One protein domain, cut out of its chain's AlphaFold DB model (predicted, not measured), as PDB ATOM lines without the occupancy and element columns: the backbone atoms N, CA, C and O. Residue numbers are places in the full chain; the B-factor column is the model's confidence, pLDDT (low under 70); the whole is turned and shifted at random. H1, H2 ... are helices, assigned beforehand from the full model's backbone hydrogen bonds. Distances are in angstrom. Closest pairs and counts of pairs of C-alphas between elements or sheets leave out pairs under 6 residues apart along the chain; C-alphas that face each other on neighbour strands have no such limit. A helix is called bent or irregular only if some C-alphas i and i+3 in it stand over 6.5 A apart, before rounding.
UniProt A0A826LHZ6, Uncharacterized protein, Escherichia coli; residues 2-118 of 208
ATOM      1  N   LEU A   2      11.391  27.329   1.170       87.56
ATOM      2  CA  LEU A   2      12.406  27.799   2.112       87.56
ATOM      3  C   LEU A   2      13.419  28.630   1.324       87.56
ATOM      4  O   LEU A   2      14.012  28.123   0.377       87.56
ATOM      5  N   ILE A   3      13.544  29.910   1.670       89.06
ATOM      6  CA  ILE A   3      14.507  30.832   1.063       89.06
ATOM      7  C   ILE A   3      15.568  31.113   2.115       89.06
ATOM      8  O   ILE A   3      15.247  31.581   3.207       89.06
ATOM      9  N   LEU A   4      16.823  30.826   1.785       92.31
ATOM     10  CA  LEU A   4      17.950  31.262   2.591       92.31
ATOM     11  C   LEU A   4      18.184  32.750   2.303       92.31
ATOM     12  O   LEU A   4      18.450  33.123   1.163       92.31
ATOM     13  N   ALA A   5      18.067  33.593   3.325       91.62
ATOM     14  CA  ALA A   5      18.276  35.035   3.230       91.62
ATOM     15  C   ALA A   5      18.929  35.554   4.522       91.62
ATOM     16  O   ALA A   5      18.804  34.894   5.561       91.62
ATOM     17  N   PRO A   6      19.610  36.715   4.490       93.56
ATOM     18  CA  PRO A   6      20.057  37.378   5.708       93.56
ATOM     19  C   PRO A   6      18.884  37.700   6.643       93.56
ATOM     20  O   PRO A   6      17.714  37.736   6.235       93.56
ATOM     21  N   VAL A   7      19.199  37.961   7.911       94.19
ATOM     22  CA  VAL A   7      18.207  38.451   8.875       94.19
ATOM     23  C   VAL A   7      17.675  39.800   8.389       94.19
ATOM     24  O   VAL A   7      18.447  40.661   7.974       94.19
ATOM     25  N   TRP A   8      16.351  39.960   8.403       95.31
ATOM     26  CA  TRP A   8      15.705  41.198   7.973       95.31
ATOM     27  C   TRP A   8      16.113  42.376   8.862       95.31
ATOM     28  O   TRP A   8      16.126  42.241  10.084       95.31
ATOM     29  N   ASP A   9      16.381  43.513   8.227       94.19
ATOM     30  CA  ASP A   9      16.673  44.793   8.863       94.19
ATOM     31  C   ASP A   9      15.935  45.894   8.087       94.19
ATOM     32  O   ASP A   9      16.026  45.949   6.856       94.19
ATOM     33  N   ASP A  10      15.181  46.738   8.792       92.44
ATOM     34  CA  ASP A  10      14.439  47.860   8.205       92.44
ATOM     35  C   ASP A  10      15.363  49.024   7.808       92.44
ATOM     36  O   ASP A  10      14.968  49.902   7.042       92.44
ATOM     37  N   SER A  11      16.598  49.057   8.316       92.00
ATOM     38  CA  SER A  11      17.606  50.080   8.009       92.00
ATOM     39  C   SER A  11      18.972  49.429   7.759       92.00
ATOM     40  O   SER A  11      19.910  49.642   8.529       92.00
ATOM     41  N   PRO A  12      19.098  48.624   6.685       93.38
ATOM     42  CA  PRO A  12      20.291  47.828   6.439       93.38
ATOM     43  C   PRO A  12      21.509  48.718   6.168       93.38
ATOM     44  O   PRO A  12      21.441  49.675   5.395       93.38
ATOM     45  N   GLY A  13      22.641  48.361   6.775       91.88
ATOM     46  CA  GLY A  13      23.951  48.896   6.403       91.88
ATOM     47  C   GLY A  13      24.464  48.319   5.076       91.88
ATOM     48  O   GLY A  13      23.926  47.343   4.552       91.88
ATOM     49  N   ASP A  14      25.553  48.886   4.562       88.25
ATOM     50  CA  ASP A  14      26.201  48.466   3.311       88.25
ATOM     51  C   ASP A  14      26.694  47.006   3.338       88.25
ATOM     52  O   ASP A  14      26.606  46.297   2.338       88.25
ATOM     53  N   GLU A  15      27.133  46.516   4.498       90.50
ATOM     54  CA  GLU A  15      27.620  45.140   4.689       90.50
ATOM     55  C   GLU A  15      26.520  44.109   5.017       90.50
ATOM     56  O   GLU A  15      26.818  42.943   5.308       90.50
ATOM     57  N   TRP A  16      25.238  44.492   4.976       94.38
ATOM     58  CA  TRP A  16      24.119  43.621   5.367       94.38
ATOM     59  C   TRP A  16      24.099  42.284   4.605       94.38
ATOM     60  O   TRP A  16      23.931  41.219   5.201       94.38
ATOM     61  N   PHE A  17      24.337  42.310   3.290       92.81
ATOM     62  CA  PHE A  17      24.376  41.089   2.482       92.81
ATOM     63  C   PHE A  17      25.751  40.409   2.510       92.81
ATOM     64  O   PHE A  17      25.838  39.184   2.615       92.81
ATOM     65  N   GLY A  18      26.830  41.198   2.451       90.88
ATOM     66  CA  GLY A  18      28.210  40.705   2.434       90.88
ATOM     67  C   GLY A  18      28.595  39.915   3.685       90.88
ATOM     68  O   GLY A  18      29.224  38.860   3.576       90.88
ATOM     69  N   SER A  19      28.160  40.378   4.858       90.94
ATOM     70  CA  SER A  19      28.432  39.724   6.144       90.94
ATOM     71  C   SER A  19      27.743  38.363   6.283       90.94
ATOM     72  O   SER A  19      28.349  37.414   6.779       90.94
ATOM     73  N   ALA A  20      26.503  38.240   5.806       91.06
ATOM     74  CA  ALA A  20      25.742  36.996   5.873       91.06
ATOM     75  C   ALA A  20      26.092  36.018   4.737       91.06
ATOM     76  O   ALA A  20      26.052  34.803   4.929       91.06
ATOM     77  N   MET A  21      26.397  36.530   3.539       92.38
ATOM     78  CA  MET A  21      26.518  35.737   2.309       92.38
ATOM     79  C   MET A  21      27.606  36.267   1.370       92.38
ATOM     80  O   MET A  21      27.349  36.590   0.208       92.38
ATOM     81  N   ARG A  22      28.853  36.299   1.845       90.12
ATOM     82  CA  ARG A  22      30.012  36.854   1.121       90.12
ATOM     83  C   ARG A  22      30.127  36.423  -0.349       90.12
ATOM     84  O   ARG A  22      30.359  37.258  -1.218       90.12
ATOM     85  N   ASN A  23      29.958  35.133  -0.642       88.50
ATOM     86  CA  ASN A  23      30.089  34.624  -2.013       88.50
ATOM     87  C   ASN A  23      28.934  35.094  -2.912       88.50
ATOM     88  O   ASN A  23      29.158  35.462  -4.063       88.50
ATOM     89  N   SER A  24      27.710  35.134  -2.382       90.06
ATOM     90  CA  SER A  24      26.546  35.649  -3.109       90.06
ATOM     91  C   SER A  24      26.659  37.155  -3.342       90.06
ATOM     92  O   SER A  24      26.322  37.623  -4.425       90.06
ATOM     93  N   ALA A  25      27.201  37.899  -2.375       89.44
ATOM     94  CA  ALA A  25      27.451  39.336  -2.474       89.44
ATOM     95  C   ALA A  25      28.451  39.706  -3.579       89.44
ATOM     96  O   ALA A  25      28.351  40.787  -4.156       89.44
ATOM     97  N   PHE A  26      29.380  38.804  -3.911       86.75
ATOM     98  CA  PHE A  26      30.267  38.973  -5.062       86.75
ATOM     99  C   PHE A  26      29.535  38.789  -6.400       86.75
ATOM    100  O   PHE A  26      29.807  39.501  -7.365       86.75
ATOM    101  N   VAL A  27      28.614  37.823  -6.476       86.69
ATOM    102  CA  VAL A  27      27.860  37.515  -7.704       86.69
ATOM    103  C   VAL A  27      26.767  38.552  -7.969       86.69
ATOM    104  O   VAL A  27      26.544  38.928  -9.119       86.69
ATOM    105  N   TYR A  28      26.112  39.025  -6.913       88.00
ATOM    106  CA  TYR A  28      25.066  40.040  -6.956       88.00
ATOM    107  C   TYR A  28      25.577  41.303  -6.269       88.00
ATOM    108  O   TYR A  28      25.384  41.441  -5.068       88.00
ATOM    109  N   PRO A  29      26.245  42.214  -6.996       85.25
ATOM    110  CA  PRO A  29      26.860  43.396  -6.396       85.25
ATOM    111  C   PRO A  29      25.848  44.495  -6.026       85.25
ATOM    112  O   PRO A  29      26.173  45.378  -5.240       85.25
ATOM    113  N   ASP A  30      24.623  44.451  -6.563       89.81
ATOM    114  CA  ASP A  30      23.527  45.341  -6.157       89.81
ATOM    115  C   ASP A  30      22.762  44.727  -4.971       89.81
ATOM    116  O   ASP A  30      21.755  44.029  -5.135       89.81
ATOM    117  N   HIS A  31      23.284  44.933  -3.759       92.06
ATOM    118  CA  HIS A  31      22.731  44.333  -2.532       92.06
ATOM    119  C   HIS A  31      21.355  44.905  -2.193       92.06
ATOM    120  O   HIS A  31      20.507  44.201  -1.641       92.06
ATOM    121  N   GLY A  32      21.096  46.143  -2.614       92.69
ATOM    122  CA  GLY A  32      19.807  46.794  -2.457       92.69
ATOM    123  C   GLY A  32      18.677  46.060  -3.171       92.69
ATOM    124  O   GLY A  32      17.601  45.878  -2.600       92.69
ATOM    125  N   ARG A  33      18.922  45.512  -4.369       93.12
ATOM    126  CA  ARG A  33      17.919  44.687  -5.080       93.12
ATOM    127  C   ARG A  33      17.624  43.379  -4.349       93.12
ATOM    128  O   ARG A  33      16.483  42.916  -4.376       93.12
ATOM    129  N   ILE A  34      18.609  42.798  -3.665       94.50
ATOM    130  CA  ILE A  34      18.400  41.602  -2.833       94.50
ATOM    131  C   ILE A  34      17.530  41.942  -1.620       94.50
ATOM    132  O   ILE A  34      16.572  41.221  -1.333       94.50
ATOM    133  N   TRP A  35      17.798  43.070  -0.962       95.56
ATOM    134  CA  TRP A  35      16.970  43.554   0.142       95.56
ATOM    135  C   TRP A  35      15.527  43.840  -0.302       95.56
ATOM    136  O   TRP A  35      14.583  43.352   0.317       95.56
ATOM    137  N   LEU A  36      15.339  44.533  -1.432       95.69
ATOM    138  CA  LEU A  36      14.021  44.802  -2.023       95.69
ATOM    139  C   LEU A  36      13.267  43.511  -2.363       95.69
ATOM    140  O   LEU A  36      12.060  43.411  -2.134       95.69
ATOM    141  N   THR A  37      13.988  42.502  -2.860       95.25
ATOM    142  CA  THR A  37      13.431  41.170  -3.132       95.25
ATOM    143  C   THR A  37      12.940  40.519  -1.843       95.25
ATOM    144  O   THR A  37      11.819  40.014  -1.789       95.25
ATOM    145  N   GLN A  38      13.737  40.556  -0.773       95.06
ATOM    146  CA  GLN A  38      13.314  40.013   0.515       95.06
ATOM    147  C   GLN A  38      12.124  40.786   1.095       95.06
ATOM    148  O   GLN A  38      11.209  40.155   1.627       95.06
ATOM    149  N   ARG A  39      12.095  42.118   0.949       95.50
ATOM    150  CA  ARG A  39      10.990  42.977   1.394       95.50
ATOM    151  C   ARG A  39       9.664  42.537   0.784       95.50
ATOM    152  O   ARG A  39       8.751  42.159   1.513       95.50
ATOM    153  N   VAL A  40       9.582  42.505  -0.549       95.69
ATOM    154  CA  VAL A  40       8.328  42.174  -1.241       95.69
ATOM    155  C   VAL A  40       7.897  40.730  -0.966       95.69
ATOM    156  O   VAL A  40       6.714  40.458  -0.793       95.69
ATOM    157  N   LEU A  41       8.840  39.790  -0.839       94.81
ATOM    158  CA  LEU A  41       8.509  38.403  -0.494       94.81
ATOM    159  C   LEU A  41       7.935  38.274   0.924       94.81
ATOM    160  O   LEU A  41       7.028  37.467   1.138       94.81
ATOM    161  N   ARG A  42       8.433  39.068   1.880       94.06
ATOM    162  CA  ARG A  42       7.890  39.128   3.248       94.06
ATOM    163  C   ARG A  42       6.498  39.756   3.273       94.06
ATOM    164  O   ARG A  42       5.628  39.228   3.955       94.06
ATOM    165  N   GLU A  43       6.288  40.834   2.520       94.25
ATOM    166  CA  GLU A  43       4.995  41.525   2.418       94.25
ATOM    167  C   GLU A  43       3.917  40.649   1.767       94.25
ATOM    168  O   GLU A  43       2.783  40.608   2.239       94.25
ATOM    169  N   GLN A  44       4.265  39.929   0.696       94.06
ATOM    170  CA  GLN A  44       3.312  39.088  -0.033       94.06
ATOM    171  C   GLN A  44       3.027  37.759   0.677       94.06
ATOM    172  O   GLN A  44       1.939  37.204   0.528       94.06
ATOM    173  N   GLY A  45       4.002  37.195   1.402       92.38
ATOM    174  CA  GLY A  45       3.879  35.919   2.125       92.38
ATOM    175  C   GLY A  45       3.714  34.669   1.241       92.38
ATOM    176  O   GLY A  45       3.947  33.550   1.700       92.38
ATOM    177  N   ALA A  46       3.353  34.833  -0.033       91.88
ATOM    178  CA  ALA A  46       3.240  33.782  -1.032       91.88
ATOM    179  C   ALA A  46       3.490  34.337  -2.444       91.88
ATOM    180  O   ALA A  46       3.203  35.493  -2.741       91.88
ATOM    181  N   ILE A  47       3.982  33.481  -3.343       92.88
ATOM    182  CA  ILE A  47       4.153  33.812  -4.763       92.88
ATOM    183  C   ILE A  47       2.945  33.266  -5.526       92.88
ATOM    184  O   ILE A  47       2.854  32.064  -5.779       92.88
ATOM    185  N   GLN A  48       2.006  34.140  -5.889       92.81
ATOM    186  CA  GLN A  48       0.817  33.765  -6.657       92.81
ATOM    187  C   GLN A  48       1.001  34.070  -8.145       92.81
ATOM    188  O   GLN A  48       0.831  35.203  -8.591       92.81
ATOM    189  N   MET A  49       1.324  33.053  -8.939       92.56
ATOM    190  CA  MET A  49       1.483  33.217 -10.386       92.56
ATOM    191  C   MET A  49       0.146  33.052 -11.126       92.56
ATOM    192  O   MET A  49      -0.672  32.226 -10.720       92.56
ATOM    193  N   PRO A  50      -0.099  33.798 -12.221       93.75
ATOM    194  CA  PRO A  50       0.725  34.885 -12.768       93.75
ATOM    195  C   PRO A  50       0.446  36.262 -12.128       93.75
ATOM    196  O   PRO A  50       1.170  37.213 -12.403       93.75
ATOM    197  N   HIS A  51      -0.588  36.379 -11.287       92.25
ATOM    198  CA  HIS A  51      -1.125  37.653 -10.789       92.25
ATOM    199  C   HIS A  51      -0.097  38.533 -10.056       92.25
ATOM    200  O   HIS A  51      -0.063  39.740 -10.274       92.25
ATOM    201  N   ALA A  52       0.773  37.939  -9.237       93.31
ATOM    202  CA  ALA A  52       1.797  38.654  -8.474       93.31
ATOM    203  C   ALA A  52       3.098  38.894  -9.261       93.31
ATOM    204  O   ALA A  52       3.975  39.600  -8.773       93.31
ATOM    205  N   ALA A  53       3.252  38.335 -10.469       93.62
ATOM    206  CA  ALA A  53       4.523  38.369 -11.199       93.62
ATOM    207  C   ALA A  53       5.004  39.800 -11.469       93.62
ATOM    208  O   ALA A  53       6.161  40.130 -11.215       93.62
ATOM    209  N   ARG A  54       4.096  40.660 -11.949       94.81
ATOM    210  CA  ARG A  54       4.407  42.060 -12.251       94.81
ATOM    211  C   ARG A  54       4.804  42.824 -10.992       94.81
ATOM    212  O   ARG A  54       5.837  43.477 -10.998       94.81
ATOM    213  N   LEU A  55       4.030  42.672  -9.917       95.00
ATOM    214  CA  LEU A  55       4.312  43.301  -8.630       95.00
ATOM    215  C   LEU A  55       5.688  42.883  -8.095       95.00
ATOM    216  O   LEU A  55       6.496  43.745  -7.779       95.00
ATOM    217  N   LEU A  56       6.001  41.585  -8.076       95.12
ATOM    218  CA  LEU A  56       7.294  41.087  -7.589       95.12
ATOM    219  C   LEU A  56       8.486  41.666  -8.369       95.12
ATOM    220  O   LEU A  56       9.518  41.954  -7.773       95.12
ATOM    221  N   ILE A  57       8.348  41.849  -9.686       95.19
ATOM    222  CA  ILE A  57       9.404  42.424 -10.532       95.19
ATOM    223  C   ILE A  57       9.491  43.944 -10.342       95.19
ATOM    224  O   ILE A  57      10.579  44.472 -10.117       95.19
ATOM    225  N   GLU A  58       8.366  44.656 -10.418       95.88
ATOM    226  CA  GLU A  58       8.329  46.122 -10.347       95.88
ATOM    227  C   GLU A  58       8.676  46.644  -8.947       95.88
ATOM    228  O   GLU A  58       9.330  47.676  -8.838       95.88
ATOM    229  N   SER A  59       8.364  45.911  -7.873       95.56
ATOM    230  CA  SER A  59       8.795  46.265  -6.510       95.56
ATOM    231  C   SER A  59      10.312  46.216  -6.313       95.56
ATOM    232  O   SER A  59      10.814  46.800  -5.351       95.56
ATOM    233  N   VAL A  60      11.037  45.519  -7.196       95.00
ATOM    234  CA  VAL A  60      12.498  45.397  -7.144       95.00
ATOM    235  C   VAL A  60      13.171  46.259  -8.199       95.00
ATOM    236  O   VAL A  60      14.184  46.858  -7.874       95.00
ATOM    237  N   TYR A  61      12.651  46.332  -9.427       93.38
ATOM    238  CA  TYR A  61      13.306  46.977 -10.579       93.38
ATOM    239  C   TYR A  61      12.541  48.167 -11.170       93.38
ATOM    240  O   TYR A  61      12.993  48.737 -12.160       93.38
ATOM    241  N   GLY A  62      11.387  48.528 -10.606       92.38
ATOM    242  CA  GLY A  62      10.614  49.683 -11.051       92.38
ATOM    243  C   GLY A  62      11.380  50.996 -10.885       92.38
ATOM    244  O   GLY A  62      12.273  51.110 -10.044       92.38
ATOM    245  N   GLU A  63      11.015  51.991 -11.692       88.06
ATOM    246  CA  GLU A  63      11.653  53.315 -11.689       88.06
ATOM    247  C   GLU A  63      11.415  54.074 -10.373       88.06
ATOM    248  O   GLU A  63      12.293  54.800  -9.919       88.06
ATOM    249  N   ASP A  64      10.274  53.836  -9.717       87.81
ATOM    250  CA  ASP A  64       9.862  54.518  -8.480       87.81
ATOM    251  C   ASP A  64      10.348  53.822  -7.193       87.81
ATOM    252  O   ASP A  64       9.913  54.150  -6.084       87.81
ATOM    253  N   VAL A  65      11.216  52.813  -7.307       89.88
ATOM    254  CA  VAL A  65      11.683  52.062  -6.140       89.88
ATOM    255  C   VAL A  65      12.697  52.885  -5.348       89.88
ATOM    256  O   VAL A  65      13.773  53.215  -5.834       89.88
ATOM    257  N   VAL A  66      12.372  53.153  -4.085       88.44
ATOM    258  CA  VAL A  66      13.275  53.832  -3.152       88.44
ATOM    259  C   VAL A  66      14.304  52.844  -2.609       88.44
ATOM    260  O   VAL A  66      13.947  51.851  -1.965       88.44
ATOM    261  N   MET A  67      15.579  53.138  -2.858       90.12
ATOM    262  CA  MET A  67      16.706  52.385  -2.317       90.12
ATOM    263  C   MET A  67      17.002  52.814  -0.868       90.12
ATOM    264  O   MET A  67      17.057  54.018  -0.608       90.12
ATOM    265  N   PRO A  68      17.221  51.882   0.080       91.38
ATOM    266  CA  PRO A  68      17.714  52.228   1.413       91.38
ATOM    267  C   PRO A  68      19.053  52.973   1.354       91.38
ATOM    268  O   PRO A  68      19.923  52.622   0.555       91.38
ATOM    269  N   GLU A  69      19.251  53.952   2.241       90.19
ATOM    270  CA  GLU A  69      20.460  54.794   2.251       90.19
ATOM    271  C   GLU A  69      21.759  53.985   2.372       90.19
ATOM    272  O   GLU A  69      22.751  54.316   1.722       90.19
ATOM    273  N   GLY A  70      21.742  52.877   3.124       91.00
ATOM    274  CA  GLY A  70      22.896  51.986   3.270       91.00
ATOM    275  C   GLY A  70      23.402  51.385   1.952       91.00
ATOM    276  O   GLY A  70      24.574  51.034   1.856       91.00
ATOM    277  N   PHE A  71      22.570  51.334   0.905       92.31
ATOM    278  CA  PHE A  71      22.941  50.805  -0.413       92.31
ATOM    279  C   PHE A  71      23.168  51.880  -1.483       92.31
ATOM    280  O   PHE A  71      23.488  51.537  -2.624       92.31
ATOM    281  N   ALA A  72      23.067  53.171  -1.143       87.38
ATOM    282  CA  ALA A  72      23.234  54.263  -2.106       87.38
ATOM    283  C   ALA A  72      24.595  54.208  -2.829       87.38
ATOM    284  O   ALA A  72      24.674  54.425  -4.037       87.38
ATOM    285  N   ARG A  73      25.671  53.844  -2.114       87.00
ATOM    286  CA  ARG A  73      27.004  53.670  -2.716       87.00
ATOM    287  C   ARG A  73      27.026  52.524  -3.730       87.00
ATOM    288  O   ARG A  73      27.453  52.726  -4.863       87.00
ATOM    289  N   SER A  74      26.555  51.334  -3.341       86.12
ATOM    290  CA  SER A  74      26.545  50.162  -4.229       86.12
ATOM    291  C   SER A  74      25.674  50.388  -5.465       86.12
ATOM    292  O   SER A  74      26.051  49.980  -6.562       86.12
ATOM    293  N   GLU A  75      24.548  51.090  -5.317       87.75
ATOM    294  CA  GLU A  75      23.689  51.460  -6.441       87.75
ATOM    295  C   GLU A  75      24.437  52.372  -7.425       87.75
ATOM    296  O   GLU A  75      24.495  52.077  -8.621       87.75
ATOM    297  N   GLN A  76      25.067  53.444  -6.932       88.12
ATOM    298  CA  GLN A  76      25.830  54.374  -7.769       88.12
ATOM    299  C   GLN A  76      26.964  53.677  -8.530       88.12
ATOM    300  O   GLN A  76      27.162  53.938  -9.719       88.12
ATOM    301  N   GLU A  77      27.680  52.754  -7.884       89.94
ATOM    302  CA  GLU A  77      28.719  51.946  -8.529       89.94
ATOM    303  C   GLU A  77      28.151  51.071  -9.656       89.94
ATOM    304  O   GLU A  77      28.729  51.017 -10.748       89.94
ATOM    305  N   GLN A  78      27.000  50.422  -9.441       88.25
ATOM    306  CA  GLN A  78      26.358  49.606 -10.477       88.25
ATOM    307  C   GLN A  78      25.810  50.443 -11.631       88.25
ATOM    308  O   GLN A  78      25.955  50.051 -12.792       88.25
ATOM    309  N   VAL A  79      25.247  51.617 -11.350       88.88
ATOM    310  CA  VAL A  79      24.818  52.573 -12.380       88.88
ATOM    311  C   VAL A  79      26.019  53.043 -13.205       88.88
ATOM    312  O   VAL A  79      25.958  53.064 -14.438       88.88
ATOM    313  N   GLY A  80      27.141  53.359 -12.552       91.06
ATOM    314  CA  GLY A  80      28.394  53.710 -13.221       91.06
ATOM    315  C   GLY A  80      28.888  52.589 -14.136       91.06
ATOM    316  O   GLY A  80      29.153  52.822 -15.320       91.06
ATOM    317  N   LYS A  81      28.926  51.354 -13.625       88.94
ATOM    318  CA  LYS A  81      29.289  50.165 -14.404       88.94
ATOM    319  C   LYS A  81      28.368  49.967 -15.609       88.94
ATOM    320  O   LYS A  81      28.864  49.790 -16.719       88.94
ATOM    321  N   TYR A  82      27.053  50.087 -15.429       88.50
ATOM    322  CA  TYR A  82      26.073  49.996 -16.513       88.50
ATOM    323  C   TYR A  82      26.343  51.013 -17.630       88.50
ATOM    324  O   TYR A  82      26.311  50.666 -18.813       88.50
ATOM    325  N   TYR A  83      26.650  52.268 -17.288       90.62
ATOM    326  CA  TYR A  83      26.970  53.281 -18.292       90.62
ATOM    327  C   TYR A  83      28.291  53.007 -19.016       90.62
ATOM    328  O   TYR A  83      28.345  53.190 -20.237       90.62
ATOM    329  N   CYS A  84      29.317  52.537 -18.304       88.38
ATOM    330  CA  CYS A  84      30.580  52.096 -18.898       88.38
ATOM    331  C   CYS A  84      30.363  50.939 -19.886       88.38
ATOM    332  O   CYS A  84      30.765  51.043 -21.048       88.38
ATOM    333  N   ASP A  85      29.651  49.891 -19.465       87.19
ATOM    334  CA  ASP A  85      29.331  48.716 -20.284       87.19
ATOM    335  C   ASP A  85      28.518  49.108 -21.522       87.19
ATOM    336  O   ASP A  85      28.829  48.705 -22.645       87.19
ATOM    337  N   ARG A  86      27.517  49.978 -21.355       87.50
ATOM    338  CA  ARG A  86      26.700  50.500 -22.459       87.50
ATOM    339  C   ARG A  86      27.522  51.327 -23.447       87.50
ATOM    340  O   ARG A  86      27.302  51.235 -24.656       87.50
ATOM    341  N   ALA A  87      28.445  52.157 -22.964       87.19
ATOM    342  CA  ALA A  87      29.332  52.945 -23.818       87.19
ATOM    343  C   ALA A  87      30.312  52.052 -24.592       87.19
ATOM    344  O   ALA A  87      30.542  52.281 -25.780       87.19
ATOM    345  N   MET A  88      30.838  51.008 -23.949       84.69
ATOM    346  CA  MET A  88      31.686  50.010 -24.594       84.69
ATOM    347  C   MET A  88      30.913  49.225 -25.657       84.69
ATOM    348  O   MET A  88      31.379  49.112 -26.789       84.69
ATOM    349  N   ALA A  89      29.696  48.773 -25.342       83.00
ATOM    350  CA  ALA A  89      28.832  48.057 -26.278       83.00
ATOM    351  C   ALA A  89      28.540  48.875 -27.547       83.00
ATOM    352  O   ALA A  89      28.559  48.322 -28.642       83.00
ATOM    353  N   LYS A  90      28.354  50.199 -27.437       82.62
ATOM    354  CA  LYS A  90      28.143  51.075 -28.606       82.62
ATOM    355  C   LYS A  90      29.274  51.018 -29.638       82.62
ATOM    356  O   LYS A  90      28.995  51.246 -30.808       82.62
ATOM    357  N   LYS A  91      30.511  50.694 -29.242       79.06
ATOM    358  CA  LYS A  91      31.639  50.519 -30.181       79.06
ATOM    359  C   LYS A  91      31.521  49.246 -31.025       79.06
ATOM    360  O   LYS A  91      32.131  49.143 -32.080       79.06
ATOM    361  N   PHE A  92      30.741  48.278 -30.554       77.81
ATOM    362  CA  PHE A  92      30.568  46.969 -31.179       77.81
ATOM    363  C   PHE A  92      29.243  46.832 -31.938       77.81
ATOM    364  O   PHE A  92      29.020  45.821 -32.602       77.81
ATOM    365  N   VAL A  93      28.360  47.831 -31.862       80.44
ATOM    366  CA  VAL A  93      27.082  47.839 -32.582       80.44
ATOM    367  C   VAL A  93      27.286  48.378 -33.995       80.44
ATOM    368  O   VAL A  93      27.840  49.457 -34.185       80.44
ATOM    369  N   LEU A  94      26.780  47.650 -34.990       79.56
ATOM    370  CA  LEU A  94      26.755  48.117 -36.373       79.56
ATOM    371  C   LEU A  94      25.687  49.199 -36.556       79.56
ATOM    372  O   LEU A  94      24.529  49.029 -36.167       79.56
ATOM    373  N   ASN A  95      26.059  50.307 -37.196       78.75
ATOM    374  CA  ASN A  95      25.096  51.306 -37.636       78.75
ATOM    375  C   ASN A  95      24.493  50.876 -38.979       78.75
ATOM    376  O   ASN A  95      25.162  50.939 -40.004       78.75
ATOM    377  N   PHE A  96      23.220  50.477 -38.979       81.25
ATOM    378  CA  PHE A  96      22.519  50.026 -40.188       81.25
ATOM    379  C   PHE A  96      22.025  51.162 -41.099       81.25
ATOM    380  O   PHE A  96      21.664  50.907 -42.246       81.25
ATOM    381  N   ARG A  97      21.998  52.419 -40.627       85.19
ATOM    382  CA  ARG A  97      21.444  53.554 -41.396       85.19
ATOM    383  C   ARG A  97      22.073  53.781 -42.784       85.19
ATOM    384  O   ARG A  97      21.311  54.103 -43.691       85.19
ATOM    385  N   PRO A  98      23.398  53.653 -42.992       82.12
ATOM    386  CA  PRO A  98      24.021  53.915 -44.288       82.12
ATOM    387  C   PRO A  98      23.969  52.728 -45.274       82.12
ATOM    388  O   PRO A  98      24.519  52.837 -46.367       82.12
ATOM    389  N   GLY A  99      23.306  51.611 -44.947       81.62
ATOM    390  CA  GLY A  99      23.182  50.458 -45.853       81.62
ATOM    391  C   GLY A  99      24.400  49.533 -45.813       81.62
ATOM    392  O   GLY A  99      24.832  49.176 -44.728       81.62
ATOM    393  N   TYR A 100      24.929  49.112 -46.969       78.00
ATOM    394  CA  TYR A 100      26.185  48.352 -47.084       78.00
ATOM    395  C   TYR A 100      27.307  49.292 -47.538       78.00
ATOM    396  O   TYR A 100      27.468  49.552 -48.728       78.00
ATOM    397  N   ALA A 101      28.078  49.811 -46.589       78.19
ATOM    398  CA  ALA A 101      29.192  50.718 -46.826       78.19
ATOM    399  C   ALA A 101      30.428  50.232 -46.060       78.19
ATOM    400  O   ALA A 101      30.329  49.764 -44.926       78.19
ATOM    401  N   ALA A 102      31.606  50.340 -46.676       72.38
ATOM    402  CA  ALA A 102      32.858  49.836 -46.102       72.38
ATOM    403  C   ALA A 102      33.285  50.560 -44.806       72.38
ATOM    404  O   ALA A 102      34.127  50.059 -44.074       72.38
ATOM    405  N   ASN A 103      32.686  51.714 -44.509       72.94
ATOM    406  CA  ASN A 103      32.951  52.560 -43.342       72.94
ATOM    407  C   ASN A 103      31.841  52.490 -42.272       72.94
ATOM    408  O   ASN A 103      31.640  53.440 -41.522       72.94
ATOM    409  N   ILE A 104      31.075  51.396 -42.217       71.69
ATOM    410  CA  ILE A 104      29.984  51.216 -41.236       71.69
ATOM    411  C   ILE A 104      30.473  51.125 -39.791       71.69
ATOM    412  O   ILE A 104      29.708  51.412 -38.867       71.69
ATOM    413  N   ASN A 105      31.723  50.717 -39.594       70.50
ATOM    414  CA  ASN A 105      32.354  50.674 -38.289       70.50
ATOM    415  C   ASN A 105      33.845  51.006 -38.425       70.50
ATOM    416  O   ASN A 105      34.529  50.427 -39.269       70.50
ATOM    417  N   ASP A 106      34.334  51.910 -37.578       68.44
ATOM    418  CA  ASP A 106      35.744  52.303 -37.520       68.44
ATOM    419  C   ASP A 106      36.625  51.205 -36.897       68.44
ATOM    420  O   ASP A 106      37.844  51.204 -37.074       68.44
ATOM    421  N   TYR A 107      36.026  50.263 -36.158       69.19
ATOM    422  CA  TYR A 107      36.746  49.183 -35.493       69.19
ATOM    423  C   TYR A 107      35.903  47.905 -35.394       69.19
ATOM    424  O   TYR A 107      34.945  47.826 -34.623       69.19
ATOM    425  N   LEU A 108      36.305  46.869 -36.134       68.88
ATOM    426  CA  LEU A 108      35.756  45.522 -36.000       68.88
ATOM    427  C   LEU A 108      36.848  44.593 -35.440       68.88
ATOM    428  O   LEU A 108      37.798  44.285 -36.161       68.88
ATOM    429  N   PRO A 109      36.772  44.175 -34.165       69.19
ATOM    430  CA  PRO A 109      37.742  43.239 -33.612       69.19
ATOM    431  C   PRO A 109      37.598  41.856 -34.261       69.19
ATOM    432  O   PRO A 109      36.507  41.450 -34.658       69.19
ATOM    433  N   GLU A 110      38.696  41.101 -34.284       68.06
ATOM    434  CA  GLU A 110      38.757  39.729 -34.815       68.06
ATOM    435  C   GLU A 110      37.827  38.757 -34.063       68.06
ATOM    436  O   GLU A 110      37.303  37.800 -34.628       68.06
ATOM    437  N   LYS A 111      37.583  39.035 -32.776       66.81
ATOM    438  CA  LYS A 111      36.606  38.342 -31.931       66.81
ATOM    439  C   LYS A 111      35.704  39.369 -31.262       66.81
ATOM    440  O   LYS A 111      36.176  40.237 -30.531       66.81
ATOM    441  N   LEU A 112      34.399  39.241 -31.484       69.25
ATOM    442  CA  LEU A 112      33.379  40.099 -30.893       69.25
ATOM    443  C   LEU A 112      32.465  39.247 -30.012       69.25
ATOM    444  O   LEU A 112      31.831  38.307 -30.488       69.25
ATOM    445  N   SER A 113      32.416  39.559 -28.718       68.81
ATOM    446  CA  SER A 113      31.495  38.906 -27.789       68.81
ATOM    447  C   SER A 113      30.220  39.731 -27.656       68.81
ATOM    448  O   SER A 113      30.274  40.941 -27.450       68.81
ATOM    449  N   THR A 114      29.066  39.068 -27.707       68.94
ATOM    450  CA  THR A 114      27.761  39.682 -27.409       68.94
ATOM    451  C   THR A 114      27.448  39.704 -25.910       68.94
ATOM    452  O   THR A 114      26.424  40.247 -25.500       68.94
ATOM    453  N   ARG A 115      28.329  39.131 -25.075       66.31
ATOM    454  CA  ARG A 115      28.244  39.161 -23.610       66.31
ATOM    455  C   ARG A 115      29.510  39.771 -23.014       66.31
ATOM    456  O   ARG A 115      30.612  39.294 -23.285       66.31
ATOM    457  N   LEU A 116      29.336  40.759 -22.139       64.69
ATOM    458  CA  LEU A 116      30.366  41.254 -21.220       64.69
ATOM    459  C   LEU A 116      30.442  40.313 -20.007       64.69
ATOM    460  O   LEU A 116      30.023  40.649 -18.905       64.69
ATOM    461  N   ALA A 117      30.883  39.080 -20.238       66.75
ATOM    462  CA  ALA A 117      31.132  38.104 -19.184       66.75
ATOM    463  C   ALA A 117      32.628  37.794 -19.128       66.75
ATOM    464  O   ALA A 117      33.343  37.991 -20.111       66.75
ATOM    465  N   GLU A 118      33.095  37.289 -17.986       71.56
ATOM    466  CA  GLU A 118      34.450  36.751 -17.906       71.56
ATOM    467  C   GLU A 118      34.649  35.667 -18.971       71.56
ATOM    468  O   GLU A 118      33.791  34.804 -19.184       71.56
TER     469      GLU A 118
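What this domain is: This is residues 2 to 118 of the 208 residues of an uncharacterized protein of Escherichia coli (UniProt A0A826LHZ6). From a head of short helices, H1 to H4, the long helix H5 reaches out as an arm; beyond it residues 91 to 118, with no named element, loop and fold back. The printed part has 117 residues, with H1 to H5 in chain order and no named strand: all helix, though under half are in named elements. It is loose, radius of gyration of the C-alphas 19.5 A, spanning 57 by 34 by 26 A.

Where its parts are: Find C-alpha 16 at (24.119, 43.621, 5.367); H1 runs to 20, H2 from 22 to 27, H3 from 31 to 44, H4 from 53 to 61. H5, residues 69 to 90, 32.0 A long, ends at (28.143, 51.075, -28.606); it is irregular, C-alphas 70 and 73 being 7.5 A apart.

How they stand to each other: H1 and H2 touch only at the corner, closest C-alphas Gly 18 and Ala 25, 5.2 A. H3 and H4 form a hairpin, closest C-alphas Leu 36 and Val 60, 5.4 A. H3 touches H5 at Gly 32 and Phe 71, closest C-alphas, 5.5 A, with residues 31 to 32 alone. O i to N i+4 pairs are within hydrogen-bond range throughout H2 and H3, 4 of 5 in H4, 16 of 18 in H5, 0 of 1 in H1, where O i to N i+3 has 1 of 2.

The domain as a whole: The farthest C-alphas, Val 7 and Ala 101, are 58.1 A apart. The printed part has no cut; pLDDT is under 70 at residues 106 to 117.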